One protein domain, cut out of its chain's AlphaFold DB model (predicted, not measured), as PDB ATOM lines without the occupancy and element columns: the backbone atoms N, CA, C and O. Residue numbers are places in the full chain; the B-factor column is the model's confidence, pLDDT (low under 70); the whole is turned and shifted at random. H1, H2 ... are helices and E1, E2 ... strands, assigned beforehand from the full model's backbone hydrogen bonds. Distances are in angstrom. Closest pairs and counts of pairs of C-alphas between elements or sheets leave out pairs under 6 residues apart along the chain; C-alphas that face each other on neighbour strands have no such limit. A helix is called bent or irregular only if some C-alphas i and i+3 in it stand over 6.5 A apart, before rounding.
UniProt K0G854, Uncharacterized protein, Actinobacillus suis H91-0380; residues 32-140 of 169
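Overview. This is residues 32 to 140 of the 169 residues of an uncharacterized protein of Actinobacillus suis H91-0380 (UniProt K0G854). A strongly twisted six-stranded sheet has one long helix, H2, packed over one face at its E6 and E5 end, while the meander E1 to E4 makes the rest of the sheet. A short helix, H1, only grazes the sheet, and a long loop, residues 100 to 120, runs from H2 to E5, pairing briefly with that edge strand. The printed part has 109 residues, with two named helices and six named strands in the order H1 E1 E2 E3 E4 H2 E5 E6. The mixed sheet runs E1 E2 E3 E4 E6 E5, with E4 and E6 parallel and the other neighbours antiparallel; the class is mixed, helices and strands. The whole is compact, with a radius of gyration of the C-alphas of 14.1 A and spans of 40 by 29 by 25 A.

Along the chain. The longest strand is E4, residues 75 to 84, 28.1 A from C-alpha 75 at (-125.742, 101.700, 34.841) to C-alpha 84 at (-101.145, 89.210, 29.543). E3 is residues 65 to 72, 23.4 A, E2 residues 52 to 58, 15.0 A, and E1 residues 44 to 48. E6 is residues 130 to 135, 16.3 A, and E5 is residues 121 to 125. H2 is residues 85 to 99, 20.4 A, and H1 is residues 32 to 36, beginning at C-alpha 32 (-120.583, 105.511, 42.931).

Arrangement. E1 to E4 form a meander, each strand the antiparallel neighbour of the one before: N 45 and O 54 of E1 and E2 are 2.8 A apart, N 55 and O 67 of E2 and E3 2.8 A, and N 80 and O 68 of E3 and E4 2.8 A, within hydrogen-bond range. E4 and E6 are parallel at 28 degrees, with N 133 and O 81 at 2.8 A. E5 and E6 form a hairpin, antiparallel at 167 degrees, with N 134 and O 121 at 2.8 A. Residues 104 to 105 pair antiparallel with residues 123 to 124 of E5. H2 is on the sheet, which gives two layers, a helix on one face of a sheet. Its height over the sheet is 9.1 A, and it lies over E6, along the strands at 3 degrees on the local plane. The closest C-alphas of H2 and E6 are those of Ala 85 and Phe 134, 4.7 A. H2 is irregular: C-alphas 86 and 89 are 7.6 A apart. H1 only grazes the sheet with residues 33 to 35, and is apart from H2. Every O i to N i+4 pair is within hydrogen-bond range in H1, and 8 of 11 in H2.

Size, cuts and confidence. The C-alphas of Asp 32 and Val 114, the two farthest apart, are 40.5 A apart. The printed part has no cut. The link from H2 to E5 is long, 21 residues. The mean pLDDT of the printed part is 84.8; residues 49 to 50, 107 to 112, 114 to 116 and 140 are under 70.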
ATOM      1  N   ASP A  32    -120.823 105.316  41.500       94.19
ATOM      2  CA  ASP A  32    -120.583 105.511  42.931       94.19
ATOM      3  C   ASP A  32    -120.675 104.205  43.723       94.19
ATOM      4  O   ASP A  32    -119.907 103.992  44.662       94.19
ATOM      5  N   GLU A  33    -121.558 103.289  43.331       95.12
ATOM      6  CA  GLU A  33    -121.601 101.934  43.887       95.12
ATOM      7  C   GLU A  33    -120.376 101.118  43.468       95.12
ATOM      8  O   GLU A  33    -119.743 100.478  44.312       95.12
ATOM      9  N   VAL A  34    -119.961 101.216  42.203       94.50
ATOM     10  CA  VAL A  34    -118.731 100.583  41.710       94.50
ATOM     11  C   VAL A  34    -117.508 101.050  42.501       94.50
ATOM     12  O   VAL A  34    -116.678 100.229  42.901       94.50
ATOM     13  N   ARG A  35    -117.386 102.351  42.785       93.69
ATOM     14  CA  ARG A  35    -116.282 102.911  43.585       93.69
ATOM     15  C   ARG A  35    -116.254 102.360  45.014       93.69
ATOM     16  O   ARG A  35    -115.171 102.138  45.554       93.69
ATOM     17  N   LYS A  36    -117.415 102.069  45.611       94.31
ATOM     18  CA  LYS A  36    -117.517 101.496  46.967       94.31
ATOM     19  C   LYS A  36    -117.002 100.056  47.067       94.31
ATOM     20  O   LYS A  36    -116.633  99.646  48.163       94.31
ATOM     21  N   SER A  37    -116.908  99.318  45.956       91.69
ATOM     22  CA  SER A  37    -116.399  97.932  45.938       91.69
ATOM     23  C   SER A  37    -114.939  97.789  46.386       91.69
ATOM     24  O   SER A  37    -114.503  96.690  46.718       91.69
ATOM     25  N   LYS A  38    -114.149  98.875  46.358       90.19
ATOM     26  CA  LYS A  38    -112.694  98.865  46.623       90.19
ATOM     27  C   LYS A  38    -111.907  97.866  45.756       90.19
ATOM     28  O   LYS A  38    -110.779  97.503  46.088       90.19
ATOM     29  N   LEU A  39    -112.477  97.424  44.630       93.25
ATOM     30  CA  LEU A  39    -111.790  96.547  43.683       93.25
ATOM     31  C   LEU A  39    -110.754  97.301  42.851       93.25
ATOM     32  O   LEU A  39    -109.817  96.679  42.366       93.25
ATOM     33  N   CYS A  40    -110.879  98.619  42.712       95.12
ATOM     34  CA  CYS A  40    -109.806  99.442  42.178       95.12
ATOM     35  C   CYS A  40    -108.895  99.908  43.316       95.12
ATOM     36  O   CYS A  40    -109.341 100.642  44.190       95.12
ATOM     37  N   GLN A  41    -107.641  99.449  43.317       93.38
ATOM     38  CA  GLN A  41    -106.618  99.850  44.291       93.38
ATOM     39  C   GLN A  41    -105.976 101.195  43.927       93.38
ATOM     40  O   GLN A  41    -105.449 101.878  44.800       93.38
ATOM     41  N   SER A  42    -106.045 101.575  42.648       89.62
ATOM     42  CA  SER A  42    -105.773 102.931  42.173       89.62
ATOM     43  C   SER A  42    -107.048 103.786  42.261       89.62
ATOM     44  O   SER A  42    -107.922 103.546  43.091       89.62
ATOM     45  N   VAL A  43    -107.196 104.761  41.363       91.44
ATOM     46  CA  VAL A  43    -108.453 105.482  41.129       91.44
ATOM     47  C   VAL A  43    -109.146 104.968  39.862       91.44
ATOM     48  O   VAL A  43    -108.493 104.422  38.967       91.44
ATOM     49  N   TRP A  44    -110.470 105.127  39.804       92.94
ATOM     50  CA  TRP A  44    -111.234 105.000  38.565       92.94
ATOM     51  C   TRP A  44    -111.096 106.288  37.751       92.94
ATOM     52  O   TRP A  44    -111.529 107.350  38.190       92.94
ATOM     53  N   GLU A  45    -110.503 106.179  36.572       91.50
ATOM     54  CA  GLU A  45    -110.249 107.276  35.640       91.50
ATOM     55  C   GLU A  45    -111.275 107.234  34.509       91.50
ATOM     56  O   GLU A  45    -111.461 106.193  33.879       91.50
ATOM     57  N   GLU A  46    -111.925 108.353  34.223       90.75
ATOM     58  CA  GLU A  46    -112.823 108.470  33.076       90.75
ATOM     59  C   GLU A  46    -112.010 108.606  31.776       90.75
ATOM     60  O   GLU A  46    -111.038 109.363  31.729       90.75
ATOM     61  N   LEU A  47    -112.352 107.836  30.736       82.44
ATOM     62  CA  LEU A  47    -111.585 107.788  29.479       82.44
ATOM     63  C   LEU A  47    -112.204 108.580  28.320       82.44
ATOM     64  O   LEU A  47    -111.473 109.059  27.459       82.44
ATOM     65  N   GLU A  48    -113.528 108.682  28.274       73.00
ATOM     66  CA  GLU A  48    -114.308 109.391  27.251       73.00
ATOM     67  C   GLU A  48    -115.516 110.038  27.928       73.00
ATOM     68  O   GLU A  48    -115.869 109.616  29.026       73.00
ATOM     69  N   ALA A  49    -116.175 110.998  27.264       59.62
ATOM     70  CA  ALA A  49    -117.351 111.686  27.794       59.62
ATOM     71  C   ALA A  49    -118.431 110.699  28.302       59.62
ATOM     72  O   ALA A  49    -119.242 110.166  27.542       59.62
ATOM     73  N   ASN A  50    -118.433 110.523  29.624       62.56
ATOM     74  CA  ASN A  50    -119.486 110.096  30.536       62.56
ATOM     75  C   ASN A  50    -119.762 108.612  30.767       62.56
ATOM     76  O   ASN A  50    -120.561 108.318  31.650       62.56
ATOM     77  N   ASN A  51    -119.132 107.656  30.077       85.12
ATOM     78  CA  ASN A  51    -119.602 106.262  30.189       85.12
ATOM     79  C   ASN A  51    -118.530 105.171  30.184       85.12
ATOM     80  O   ASN A  51    -118.880 103.997  30.279       85.12
ATOM     81  N   VAL A  52    -117.241 105.506  30.094       90.69
ATOM     82  CA  VAL A  52    -116.160 104.508  30.119       90.69
ATOM     83  C   VAL A  52    -115.140 104.878  31.179       90.69
ATOM     84  O   VAL A  52    -114.565 105.964  31.151       90.69
ATOM     85  N   TRP A  53    -114.887 103.940  32.087       92.69
ATOM     86  CA  TRP A  53    -113.983 104.131  33.215       92.69
ATOM     87  C   TRP A  53    -112.894 103.070  33.214       92.69
ATOM     88  O   TRP A  53    -113.124 101.914  32.861       92.69
ATOM     89  N   ARG A  54    -111.698 103.454  33.645       92.81
ATOM     90  CA  ARG A  54    -110.519 102.598  33.731       92.81
ATOM     91  C   ARG A  54    -110.015 102.528  35.156       92.81
ATOM     92  O   ARG A  54    -109.902 103.541  35.829       92.81
ATOM     93  N   CYS A  55    -109.609 101.338  35.565       93.62
ATOM     94  CA  CYS A  55    -108.772 101.127  36.729       93.62
ATOM     95  C   CYS A  55    -107.450 100.495  36.289       93.62
ATOM     96  O   CYS A  55    -107.456  99.469  35.606       93.62
ATOM     97  N   ASN A  56    -106.318 101.087  36.675       91.00
ATOM     98  CA  ASN A  56    -104.993 100.557  36.334       91.00
ATOM     99  C   ASN A  56    -104.499  99.496  37.332       91.00
ATOM    100  O   ASN A  56    -103.640  98.696  36.970       91.00
ATOM    101  N   GLN A  57    -105.042  99.472  38.554       93.12
ATOM    102  CA  GLN A  57    -104.718  98.480  39.586       93.12
ATOM    103  C   GLN A  57    -105.988  97.805  40.122       93.12
ATOM    104  O   GLN A  57    -106.396  97.993  41.265       93.12
ATOM    105  N   PHE A  58    -106.668  97.051  39.267       93.31
ATOM    106  CA  PHE A  58    -107.875  96.313  39.611       93.31
ATOM    107  C   PHE A  58    -107.534  94.978  40.284       93.31
ATOM    108  O   PHE A  58    -106.795  94.164  39.731       93.31
ATOM    109  N   LYS A  59    -108.102  94.726  41.465       91.00
ATOM    110  CA  LYS A  59    -107.847  93.547  42.297       91.00
ATOM    111  C   LYS A  59    -108.318  92.262  41.611       91.00
ATOM    112  O   LYS A  59    -109.505  91.905  41.623       91.00
ATOM    113  N   PHE A  60    -107.368  91.492  41.099       87.06
ATOM    114  CA  PHE A  60    -107.618  90.254  40.374       87.06
ATOM    115  C   PHE A  60    -106.668  89.151  40.854       87.06
ATOM    116  O   PHE A  60    -105.461  89.317  40.803       87.06
ATOM    117  N   ALA A  61    -107.205  88.028  41.344       81.62
ATOM    118  CA  ALA A  61    -106.406  86.970  41.979       81.62
ATOM    119  C   ALA A  61    -105.308  87.540  42.917       81.62
ATOM    120  O   ALA A  61    -105.632  88.300  43.833       81.62
ATOM    121  N   GLU A  62    -104.044  87.201  42.663       76.69
ATOM    122  CA  GLU A  62    -102.870  87.624  43.437       76.69
ATOM    123  C   GLU A  62    -102.192  88.896  42.903       76.69
ATOM    124  O   GLU A  62    -101.341  89.459  43.585       76.69
ATOM    125  N   GLN A  63    -102.535  89.354  41.693       81.25
ATOM    126  CA  GLN A  63    -101.830  90.444  41.013       81.25
ATOM    127  C   GLN A  63    -102.815  91.449  40.407       81.25
ATOM    128  O   GLN A  63    -103.719  91.051  39.667       81.25
ATOM    129  N   PRO A  64    -102.665  92.759  40.670       88.00
ATOM    130  CA  PRO A  64    -103.547  93.749  40.079       88.00
ATOM    131  C   PRO A  64    -103.417  93.768  38.553       88.00
ATOM    132  O   PRO A  64    -102.320  93.685  38.003       88.00
ATOM    133  N   ILE A  65    -104.550  93.917  37.874       90.06
ATOM    134  CA  ILE A  65    -104.625  94.033  36.413       90.06
ATOM    135  C   ILE A  65    -105.279  95.351  36.013       90.06
ATOM    136  O   ILE A  65    -105.766  96.109  36.849       90.06
ATOM    137  N   LYS A  66    -105.372  95.604  34.710       91.25
ATOM    138  CA  LYS A  66    -106.196  96.691  34.192       91.25
ATOM    139  C   LYS A  66    -107.638  96.228  34.000       91.25
ATOM    140  O   LYS A  66    -107.879  95.166  33.426       91.25
ATOM    141  N   ALA A  67    -108.586  97.049  34.435       92.94
ATOM    142  CA  ALA A  67    -110.005  96.873  34.150       92.94
ATOM    143  C   ALA A  67    -110.560  98.104  33.434       92.94
ATOM    144  O   ALA A  67    -110.189  99.236  33.748       92.94
ATOM    145  N   ILE A  68    -111.450  97.880  32.473       92.88
ATOM    146  CA  ILE A  68    -112.215  98.927  31.797       92.88
ATOM    147  C   ILE A  68    -113.686  98.567  31.948       92.88
ATOM    148  O   ILE A  68    -114.080  97.448  31.641       92.88
ATOM    149  N   ILE A  69    -114.499  99.497  32.415       93.50
ATOM    150  CA  ILE A  69    -115.934  99.292  32.594       93.50
ATOM    151  C   ILE A  69    -116.716 100.299  31.762       93.50
ATOM    152  O   ILE A  69    -116.242 101.415  31.530       93.50
ATOM    153  N   ARG A  70    -117.903  99.899  31.308       92.25
ATOM    154  CA  ARG A  70    -118.817 100.756  30.544       92.25
ATOM    155  C   ARG A  70    -120.154 100.871  31.254       92.25
ATOM    156  O   ARG A  70    -120.652  99.886  31.804       92.25
ATOM    157  N   PHE A  71    -120.729 102.060  31.168       91.31
ATOM    158  CA  PHE A  71    -122.075 102.360  31.611       91.31
ATOM    159  C   PHE A  71    -122.968 102.662  30.404       91.31
ATOM    160  O   PHE A  71    -122.543 103.326  29.456       91.31
ATOM    161  N   ALA A  72    -124.204 102.183  30.448       88.31
ATOM    162  CA  ALA A  72    -125.297 102.636  29.595       88.31
ATOM    163  C   ALA A  72    -126.420 103.113  30.509       88.31
ATOM    164  O   ALA A  72    -126.679 102.498  31.541       88.31
ATOM    165  N   ASP A  73    -127.017 104.261  30.192       88.94
ATOM    166  CA  ASP A  73    -128.019 104.905  31.050       88.94
ATOM    167  C   ASP A  73    -127.565 105.015  32.521       88.94
ATOM    168  O   ASP A  73    -128.333 104.782  33.452       88.94
ATOM    169  N   GLN A  74    -126.280 105.349  32.722       90.31
ATOM    170  CA  GLN A  74    -125.611 105.477  34.030       90.31
ATOM    171  C   GLN A  74    -125.525 104.175  34.849       90.31
ATOM    172  O   GLN A  74    -125.198 104.206  36.037       90.31
ATOM    173  N   LYS A  75    -125.766 103.024  34.218       92.50
ATOM    174  CA  LYS A  75    -125.742 101.700  34.841       92.50
ATOM    175  C   LYS A  75    -124.628 100.835  34.270       92.50
ATOM    176  O   LYS A  75    -124.437 100.791  33.059       92.50
ATOM    177  N   LEU A  76    -123.896 100.148  35.146       92.94
ATOM    178  CA  LEU A  76    -122.808  99.253  34.771       92.94
ATOM    179  C   LEU A  76    -123.344  98.139  33.877       92.94
ATOM    180  O   LEU A  76    -124.249  97.405  34.272       92.94
ATOM    181  N   GLU A  77    -122.738  97.991  32.708       91.06
ATOM    182  CA  GLU A  77    -123.224  97.082  31.669       91.06
ATOM    183  C   GLU A  77    -122.119  96.163  31.134       91.06
ATOM    184  O   GLU A  77    -122.385  95.040  30.717       91.06
ATOM    185  N   LEU A  78    -120.861  96.615  31.183       91.12
ATOM    186  CA  LEU A  78    -119.724  95.864  30.660       91.12
ATOM    187  C   LEU A  78    -118.527  95.933  31.602       91.12
ATOM    188  O   LEU A  78    -118.161  97.012  32.074       91.12
ATOM    189  N   ILE A  79    -117.864  94.792  31.786       93.06
ATOM    190  CA  ILE A  79    -116.604  94.651  32.514       93.06
ATOM    191  C   ILE A  79    -115.571  93.987  31.600       93.06
ATOM    192  O   ILE A  79    -115.651  92.804  31.279       93.06
ATOM    193  N   ASN A  80    -114.552  94.749  31.222       92.31
ATOM    194  CA  ASN A  80    -113.391  94.280  30.479       92.31
ATOM    195  C   ASN A  80    -112.210  94.087  31.436       92.31
ATOM    196  O   ASN A  80    -111.739  95.047  32.047       92.31
ATOM    197  N   LEU A  81    -111.688  92.868  31.519       91.94
ATOM    198  CA  LEU A  81    -110.493  92.518  32.285       91.94
ATOM    199  C   LEU A  81    -109.331  92.324  31.311       91.94
ATOM    200  O   LEU A  81    -109.421  91.502  30.401       91.94
ATOM    201  N   VAL A  82    -108.254  93.092  31.472       91.25
ATOM    202  CA  VAL A  82    -107.119  93.102  30.538       91.25
ATOM    203  C   VAL A  82    -105.931  92.384  31.161       91.25
ATOM    204  O   VAL A  82    -105.418  92.810  32.195       91.25
ATOM    205  N   LEU A  83    -105.476  91.314  30.513       88.31
ATOM    206  CA  LEU A  83    -104.435  90.420  31.009       88.31
ATOM    207  C   LEU A  83    -103.343  90.182  29.963       88.31
ATOM    208  O   LEU A  83    -103.539  90.377  28.762       88.31
ATOM    209  N   ALA A  84    -102.187  89.711  30.426       85.38
ATOM    210  CA  ALA A  84    -101.145  89.210  29.543       85.38
ATOM    211  C   ALA A  84    -101.595  87.912  28.854       85.38
ATOM    212  O   ALA A  84    -102.257  87.079  29.461       85.38
ATOM    213  N   ALA A  85    -101.198  87.693  27.602       83.88
ATOM    214  CA  ALA A  85    -101.614  86.511  26.843       83.88
ATOM    215  C   ALA A  85    -101.227  85.169  27.492       83.88
ATOM    216  O   ALA A  85    -101.976  84.202  27.371       83.88
ATOM    217  N   HIS A  86    -100.112  85.112  28.231       81.81
ATOM    218  CA  HIS A  86     -99.688  83.898  28.941       81.81
ATOM    219  C   HIS A  86    -100.614  83.508  30.109       81.81
ATOM    220  O   HIS A  86    -100.579  82.369  30.559       81.81
ATOM    221  N   GLU A  87    -101.475  84.415  30.574       82.69
ATOM    222  CA  GLU A  87    -102.415  84.188  31.682       82.69
ATOM    223  C   GLU A  87    -103.704  83.469  31.258       82.69
ATOM    224  O   GLU A  87    -104.531  83.111  32.100       82.69
ATOM    225  N   ARG A  88    -103.900  83.272  29.948       82.75
ATOM    226  CA  ARG A  88    -105.158  82.794  29.363       82.75
ATOM    227  C   ARG A  88    -105.679  81.526  30.011       82.75
ATOM    228  O   ARG A  88    -106.821  81.518  30.463       82.75
ATOM    229  N   ASP A  89    -104.889  80.459  30.026       80.69
ATOM    230  CA  ASP A  89    -105.384  79.144  30.447       80.69
ATOM    231  C   ASP A  89    -105.807  79.154  31.911       80.69
ATOM    232  O   ASP A  89    -106.919  78.741  32.241       80.69
ATOM    233  N   ARG A  90    -104.978  79.764  32.762       81.88
ATOM    234  CA  ARG A  90    -105.254  79.930  34.189       81.88
ATOM    235  C   ARG A  90    -106.549  80.704  34.437       81.88
ATOM    236  O   ARG A  90    -107.375  80.292  35.246       81.88
ATOM    237  N   VAL A  91    -106.731  81.835  33.757       84.44
ATOM    238  CA  VAL A  91    -107.840  82.756  34.043       84.44
ATOM    239  C   VAL A  91    -109.145  82.337  33.371       84.44
ATOM    240  O   VAL A  91    -110.211  82.423  33.983       84.44
ATOM    241  N   SER A  92    -109.073  81.844  32.136       84.19
ATOM    242  CA  SER A  92    -110.252  81.379  31.400       84.19
ATOM    243  C   SER A  92    -110.936  80.204  32.097       84.19
ATOM    244  O   SER A  92    -112.163  80.162  32.125       84.19
ATOM    245  N   GLN A  93    -110.180  79.299  32.728       84.19
ATOM    246  CA  GLN A  93    -110.749  78.192  33.497       84.19
ATOM    247  C   GLN A  93    -111.611  78.685  34.669       84.19
ATOM    248  O   GLN A  93    -112.727  78.201  34.846       84.19
ATOM    249  N   GLY A  94    -111.132  79.673  35.432       84.19
ATOM    250  CA  GLY A  94    -111.878  80.223  36.566       84.19
ATOM    251  C   GLY A  94    -113.174  80.921  36.146       84.19
ATOM    252  O   GLY A  94    -114.212  80.731  36.777       84.19
ATOM    253  N   LEU A  95    -113.151  81.689  35.049       86.31
ATOM    254  CA  LEU A  95    -114.377  82.304  34.529       86.31
ATOM    255  C   LEU A  95    -115.345  81.267  33.957       86.31
ATOM    256  O   LEU A  95    -116.542  81.410  34.173       86.31
ATOM    257  N   ARG A  96    -114.852  80.203  33.310       87.12
ATOM    258  CA  ARG A  96    -115.708  79.112  32.817       87.12
ATOM    259  C   ARG A  96    -116.436  78.383  33.937       87.12
ATOM    260  O   ARG A  96    -117.616  78.088  33.813       87.12
ATOM    261  N   GLN A  97    -115.754  78.141  35.054       85.31
ATOM    262  CA  GLN A  97    -116.379  77.539  36.233       85.31
ATOM    263  C   GLN A  97    -117.500  78.411  36.811       85.31
ATOM    264  O   GLN A  97    -118.466  77.872  37.340       85.31
ATOM    265  N   LYS A  98    -117.378  79.742  36.715       84.81
ATOM    266  CA  LYS A  98    -118.361  80.674  37.277       84.81
ATOM    267  C   LYS A  98    -119.507  81.018  36.317       84.81
ATOM    268  O   LYS A  98    -120.647  81.083  36.758       84.81
ATOM    269  N   TYR A  99    -119.205  81.271  35.045       85.94
ATOM    270  CA  TYR A  99    -120.151  81.818  34.061       85.94
ATOM    271  C   TYR A  99    -120.466  80.851  32.909       85.94
ATOM    272  O   TYR A  99    -121.243  81.194  32.025       85.94
ATOM    273  N   GLY A 100    -119.874  79.653  32.895       87.88
ATOM    274  CA  GLY A 100    -120.019  78.692  31.803       87.88
ATOM    275  C   GLY A 100    -119.082  78.954  30.619       87.88
ATOM    276  O   GLY A 100    -118.138  79.742  30.694       87.88
ATOM    277  N   GLU A 101    -119.313  78.245  29.515       88.12
ATOM    278  CA  GLU A 101    -118.514  78.415  28.298       88.12
ATOM    279  C   GLU A 101    -118.650  79.835  27.724       88.12
ATOM    280  O   GLU A 101    -119.729  80.427  27.789       88.12
ATOM    281  N   PRO A 102    -117.574  80.396  27.143       87.06
ATOM    282  CA  PRO A 102    -117.639  81.711  26.526       87.06
ATOM    283  C   PRO A 102    -118.626  81.719  25.350       87.06
ATOM    284  O   PRO A 102    -118.608  80.820  24.508       87.06
ATOM    285  N   THR A 103    -119.431  82.777  25.244       85.75
ATOM    286  CA  THR A 103    -120.351  83.010  24.116       85.75
ATOM    287  C   THR A 103    -119.592  83.334  22.831       85.75
ATOM    288  O   THR A 103    -120.059  83.057  21.727       85.75
ATOM    289  N   GLN A 104    -118.393  83.906  22.968       84.25
ATOM    290  CA  GLN A 104    -117.536  84.275  21.853       84.25
ATOM    291  C   GLN A 104    -116.058  84.195  22.235       84.25
ATOM    292  O   GLN A 104    -115.643  84.608  23.319       84.25
ATOM    293  N   ILE A 105    -115.245  83.719  21.295       83.31
ATOM    294  CA  ILE A 105    -113.785  83.783  21.344       83.31
ATOM    295  C   ILE A 105    -113.322  84.467  20.055       83.31
ATOM    296  O   ILE A 105    -113.822  84.171  18.971       83.31
ATOM    297  N   SER A 106    -112.406  85.425  20.167       78.81
ATOM    298  CA  SER A 106    -111.854  86.130  19.008       78.81
ATOM    299  C   SER A 106    -110.977  85.218  18.158       78.81
ATOM    300  O   SER A 106    -110.121  84.529  18.707       78.81
ATOM    301  N   GLY A 107    -111.108  85.294  16.832       61.06
ATOM    302  CA  GLY A 107    -110.400  84.395  15.919       61.06
ATOM    303  C   GLY A 107    -110.918  82.959  16.034       61.06
ATOM    304  O   GLY A 107    -111.546  82.588  17.018       61.06
ATOM    305  N   ASN A 108    -110.668  82.124  15.027       60.09
ATOM    306  CA  ASN A 108    -111.102  80.718  15.017       60.09
ATOM    307  C   ASN A 108    -110.285  79.838  15.988       60.09
ATOM    308  O   ASN A 108    -109.878  78.728  15.650       60.09
ATOM    309  N   ILE A 109    -109.983  80.356  17.175       65.44
ATOM    310  CA  ILE A 109    -109.187  79.679  18.181       65.44
ATOM    311  C   ILE A 109    -110.035  78.646  18.896       65.44
ATOM    312  O   ILE A 109    -111.110  78.952  19.412       65.44
ATOM    313  N   LYS A 110    -109.465  77.456  19.057       66.06
ATOM    314  CA  LYS A 110    -109.977  76.458  19.991       66.06
ATOM    315  C   LYS A 110    -109.227  76.516  21.324       66.06
ATOM    316  O   LYS A 110    -108.014  76.723  21.369       66.06
ATOM    317  N   LEU A 111    -109.957  76.311  22.418       63.50
ATOM    318  CA  LEU A 111    -109.385  76.112  23.753       63.50
ATOM    319  C   LEU A 111    -108.353  74.968  23.719       63.50
ATOM    320  O   LEU A 111    -108.585  73.945  23.079       63.50
ATOM    321  N   GLY A 112    -107.207  75.156  24.380       65.00
ATOM    322  CA  GLY A 112    -106.091  74.199  24.370       65.00
ATOM    323  C   GLY A 112    -105.116  74.348  23.194       65.00
ATOM    324  O   GLY A 112    -104.051  73.737  23.205       65.00
ATOM    325  N   GLN A 113    -105.419  75.193  22.206       71.69
ATOM    326  CA  GLN A 113    -104.462  75.536  21.158       71.69
ATOM    327  C   GLN A 113    -103.375  76.474  21.709       71.69
ATOM    328  O   GLN A 113    -103.667  77.431  22.436       71.69
ATOM    329  N   VAL A 114    -102.115  76.229  21.336       68.69
ATOM    330  CA  VAL A 114    -101.025  77.190  21.562       68.69
ATOM    331  C   VAL A 114    -101.317  78.422  20.718       68.69
ATOM    332  O   VAL A 114    -101.447  78.323  19.496       68.69
ATOM    333  N   LEU A 115    -101.459  79.572  21.371       67.12
ATOM    334  CA  LEU A 115    -101.759  80.818  20.686       67.12
ATOM    335  C   LEU A 115    -100.541  81.717  20.538       67.12
ATOM    336  O   LEU A 115     -99.712  81.767  21.447       67.12
ATOM    337  N   PRO A 116    -100.495  82.497  19.445       69.44
ATOM    338  CA  PRO A 116     -99.595  83.629  19.324       69.44
ATOM    339  C   PRO A 116     -99.754  84.570  20.531       69.44
ATOM    340  O   PRO A 116    -100.831  85.126  20.777       69.44
ATOM    341  N   THR A 117     -98.684  84.724  21.310       72.81
ATOM    342  CA  THR A 117     -98.628  85.614  22.485       72.81
ATOM    343  C   THR A 117     -98.375  87.073  22.101       72.81
ATOM    344  O   THR A 117     -98.465  87.962  22.945       72.81
ATOM    345  N   ASP A 118     -98.078  87.321  20.829       76.81
ATOM    346  CA  ASP A 118     -97.861  88.615  20.185       76.81
ATOM    347  C   ASP A 118     -99.158  89.240  19.631       76.81
ATOM    348  O   ASP A 118     -99.167  90.409  19.237       76.81
ATOM    349  N   GLN A 119    -100.277  88.511  19.686       76.00
ATOM    350  CA  GLN A 119    -101.583  88.969  19.218       76.00
ATOM    351  C   GLN A 119    -102.546  89.290  20.366       76.00
ATOM    352  O   GLN A 119    -102.409  88.822  21.498       76.00
ATOM    353  N   LYS A 120    -103.532  90.143  20.059       81.19
ATOM    354  CA  LYS A 120    -104.637  90.467  20.962       81.19
ATOM    355  C   LYS A 120    -105.768  89.467  20.759       81.19
ATOM    356  O   LYS A 120    -106.197  89.261  19.628       81.19
ATOM    357  N   TRP A 121    -106.314  88.968  21.860       82.06
ATOM    358  CA  TRP A 121    -107.442  88.044  21.859       82.06
ATOM    359  C   TRP A 121    -108.493  88.466  22.876       82.06
ATOM    360  O   TRP A 121    -108.193  89.201  23.818       82.06
ATOM    361  N   PHE A 122    -109.723  87.997  22.710       86.25
ATOM    362  CA  PHE A 122    -110.759  88.162  23.711       86.25
ATOM    363  C   PHE A 122    -111.634  86.918  23.857       86.25
ATOM    364  O   PHE A 122    -111.816  86.147  22.916       86.25
ATOM    365  N   MET A 123    -112.173  86.755  25.060       87.56
ATOM    366  CA  MET A 123    -113.212  85.788  25.393       87.56
ATOM    367  C   MET A 123    -114.354  86.534  26.062       87.56
ATOM    368  O   MET A 123    -114.111  87.401  26.902       87.56
ATOM    369  N   VAL A 124    -115.575  86.195  25.685       89.00
ATOM    370  CA  VAL A 124    -116.787  86.866  26.138       89.00
ATOM    371  C   VAL A 124    -117.634  85.886  26.934       89.00
ATOM    372  O   VAL A 124    -117.795  84.742  26.523       89.00
ATOM    373  N   PHE A 125    -118.134  86.330  28.078       87.69
ATOM    374  CA  PHE A 125    -118.942  85.558  29.009       87.69
ATOM    375  C   PHE A 125    -120.191  86.350  29.370       87.69
ATOM    376  O   PHE A 125    -120.225  87.569  29.190       87.69
ATOM    377  N   ASP A 126    -121.157  85.640  29.949       84.50
ATOM    378  CA  ASP A 126    -122.296  86.246  30.629       84.50
ATOM    379  C   ASP A 126    -123.073  87.224  29.732       84.50
ATOM    380  O   ASP A 126    -123.138  88.420  29.990       84.50
ATOM    381  N   ASP A 127    -123.618  86.730  28.617       82.31
ATOM    382  CA  ASP A 127    -124.407  87.551  27.686       82.31
ATOM    383  C   ASP A 127    -123.691  88.837  27.223       82.31
ATOM    384  O   ASP A 127    -124.279  89.914  27.106       82.31
ATOM    385  N   ASP A 128    -122.396  88.722  26.951       82.25
ATOM    386  CA  ASP A 128    -121.526  89.794  26.474       82.25
ATOM    387  C   ASP A 128    -121.158  90.896  27.476       82.25
ATOM    388  O   ASP A 128    -120.512  91.879  27.089       82.25
ATOM    389  N   SER A 129    -121.475  90.691  28.757       88.38
ATOM    390  CA  SER A 129    -121.266  91.640  29.857       88.38
ATOM    391  C   SER A 129    -119.874  91.532  30.514       88.38
ATOM    392  O   SER A 129    -119.376  92.503  31.095       88.38
ATOM    393  N   ILE A 130    -119.198  90.380  30.403       90.88
ATOM    394  CA  ILE A 130    -117.842  90.158  30.929       90.88
ATOM    395  C   ILE A 130    -116.918  89.752  29.790       90.88
ATOM    396  O   ILE A 130    -117.168  88.783  29.075       90.88
ATOM    397  N   ARG A 131    -115.792  90.455  29.642       91.19
ATOM    398  CA  ARG A 131    -114.793  90.142  28.615       91.19
ATOM    399  C   ARG A 131    -113.409  90.003  29.219       91.19
ATOM    400  O   ARG A 131    -112.913  90.906  29.891       91.19
ATOM    401  N   LEU A 132    -112.753  88.889  28.918       89.81
ATOM    402  CA  LEU A 132    -111.312  88.755  29.080       89.81
ATOM    403  C   LEU A 132    -110.645  89.256  27.813       89.81
ATOM    404  O   LEU A 132    -110.998  88.823  26.721       89.81
ATOM    405  N   ILE A 133    -109.674  90.144  27.957       90.19
ATOM    406  CA  ILE A 133    -108.883  90.666  26.851       90.19
ATOM    407  C   ILE A 133    -107.435  90.324  27.131       90.19
ATOM    408  O   ILE A 133    -106.837  90.811  28.087       90.19
ATOM    409  N   PHE A 134    -106.864  89.515  26.259       87.44
ATOM    410  CA  PHE A 134    -105.479  89.104  26.320       87.44
ATOM    411  C   PHE A 134    -104.663  89.959  25.361       87.44
ATOM    412  O   PHE A 134    -105.013  90.089  24.188       87.44
ATOM    413  N   ILE A 135    -103.587  90.558  25.858       86.81
ATOM    414  CA  ILE A 135    -102.640  91.339  25.060       86.81
ATOM    415  C   ILE A 135    -101.211  90.824  25.270       86.81
ATOM    416  O   ILE A 135    -100.927  90.194  26.292       86.81
ATOM    417  N   PRO A 136    -100.282  91.107  24.343       85.50
ATOM    418  CA  PRO A 136     -98.878  90.753  24.525       85.50
ATOM    419  C   PRO A 136     -98.307  91.336  25.815       85.50
ATOM    420  O   PRO A 136     -98.583  92.491  26.136       85.50
ATOM    421  N   ALA A 137     -97.479  90.568  26.533       78.88
ATOM    422  CA  ALA A 137     -96.959  90.956  27.851       78.88
ATOM    423  C   ALA A 137     -96.237  92.318  27.834       78.88
ATOM    424  O   ALA A 137     -96.460  93.148  28.712       78.88
ATOM    425  N   ALA A 138     -95.472  92.600  26.773       76.56
ATOM    426  CA  ALA A 138     -94.804  93.889  26.568       76.56
ATOM    427  C   ALA A 138     -95.773  95.090  26.518       76.56
ATOM    428  O   ALA A 138     -95.379  96.219  26.787       76.56
ATOM    429  N   LYS A 139     -97.052  94.857  26.194       73.38
ATOM    430  CA  LYS A 139     -98.104  95.882  26.138       73.38
ATOM    431  C   LYS A 139     -98.899  96.014  27.441       73.38
ATOM    432  O   LYS A 139     -99.794  96.849  27.498       73.38
ATOM    433  N   VAL A 140     -98.597  95.215  28.470       69.31
ATOM    434  CA  VAL A 140     -99.272  95.266  29.782       69.31
ATOM    435  C   VAL A 140     -98.624  96.300  30.717       69.31
ATOM    436  O   VAL A 140     -99.328  96.912  31.513       69.31
TER     437      VAL A 140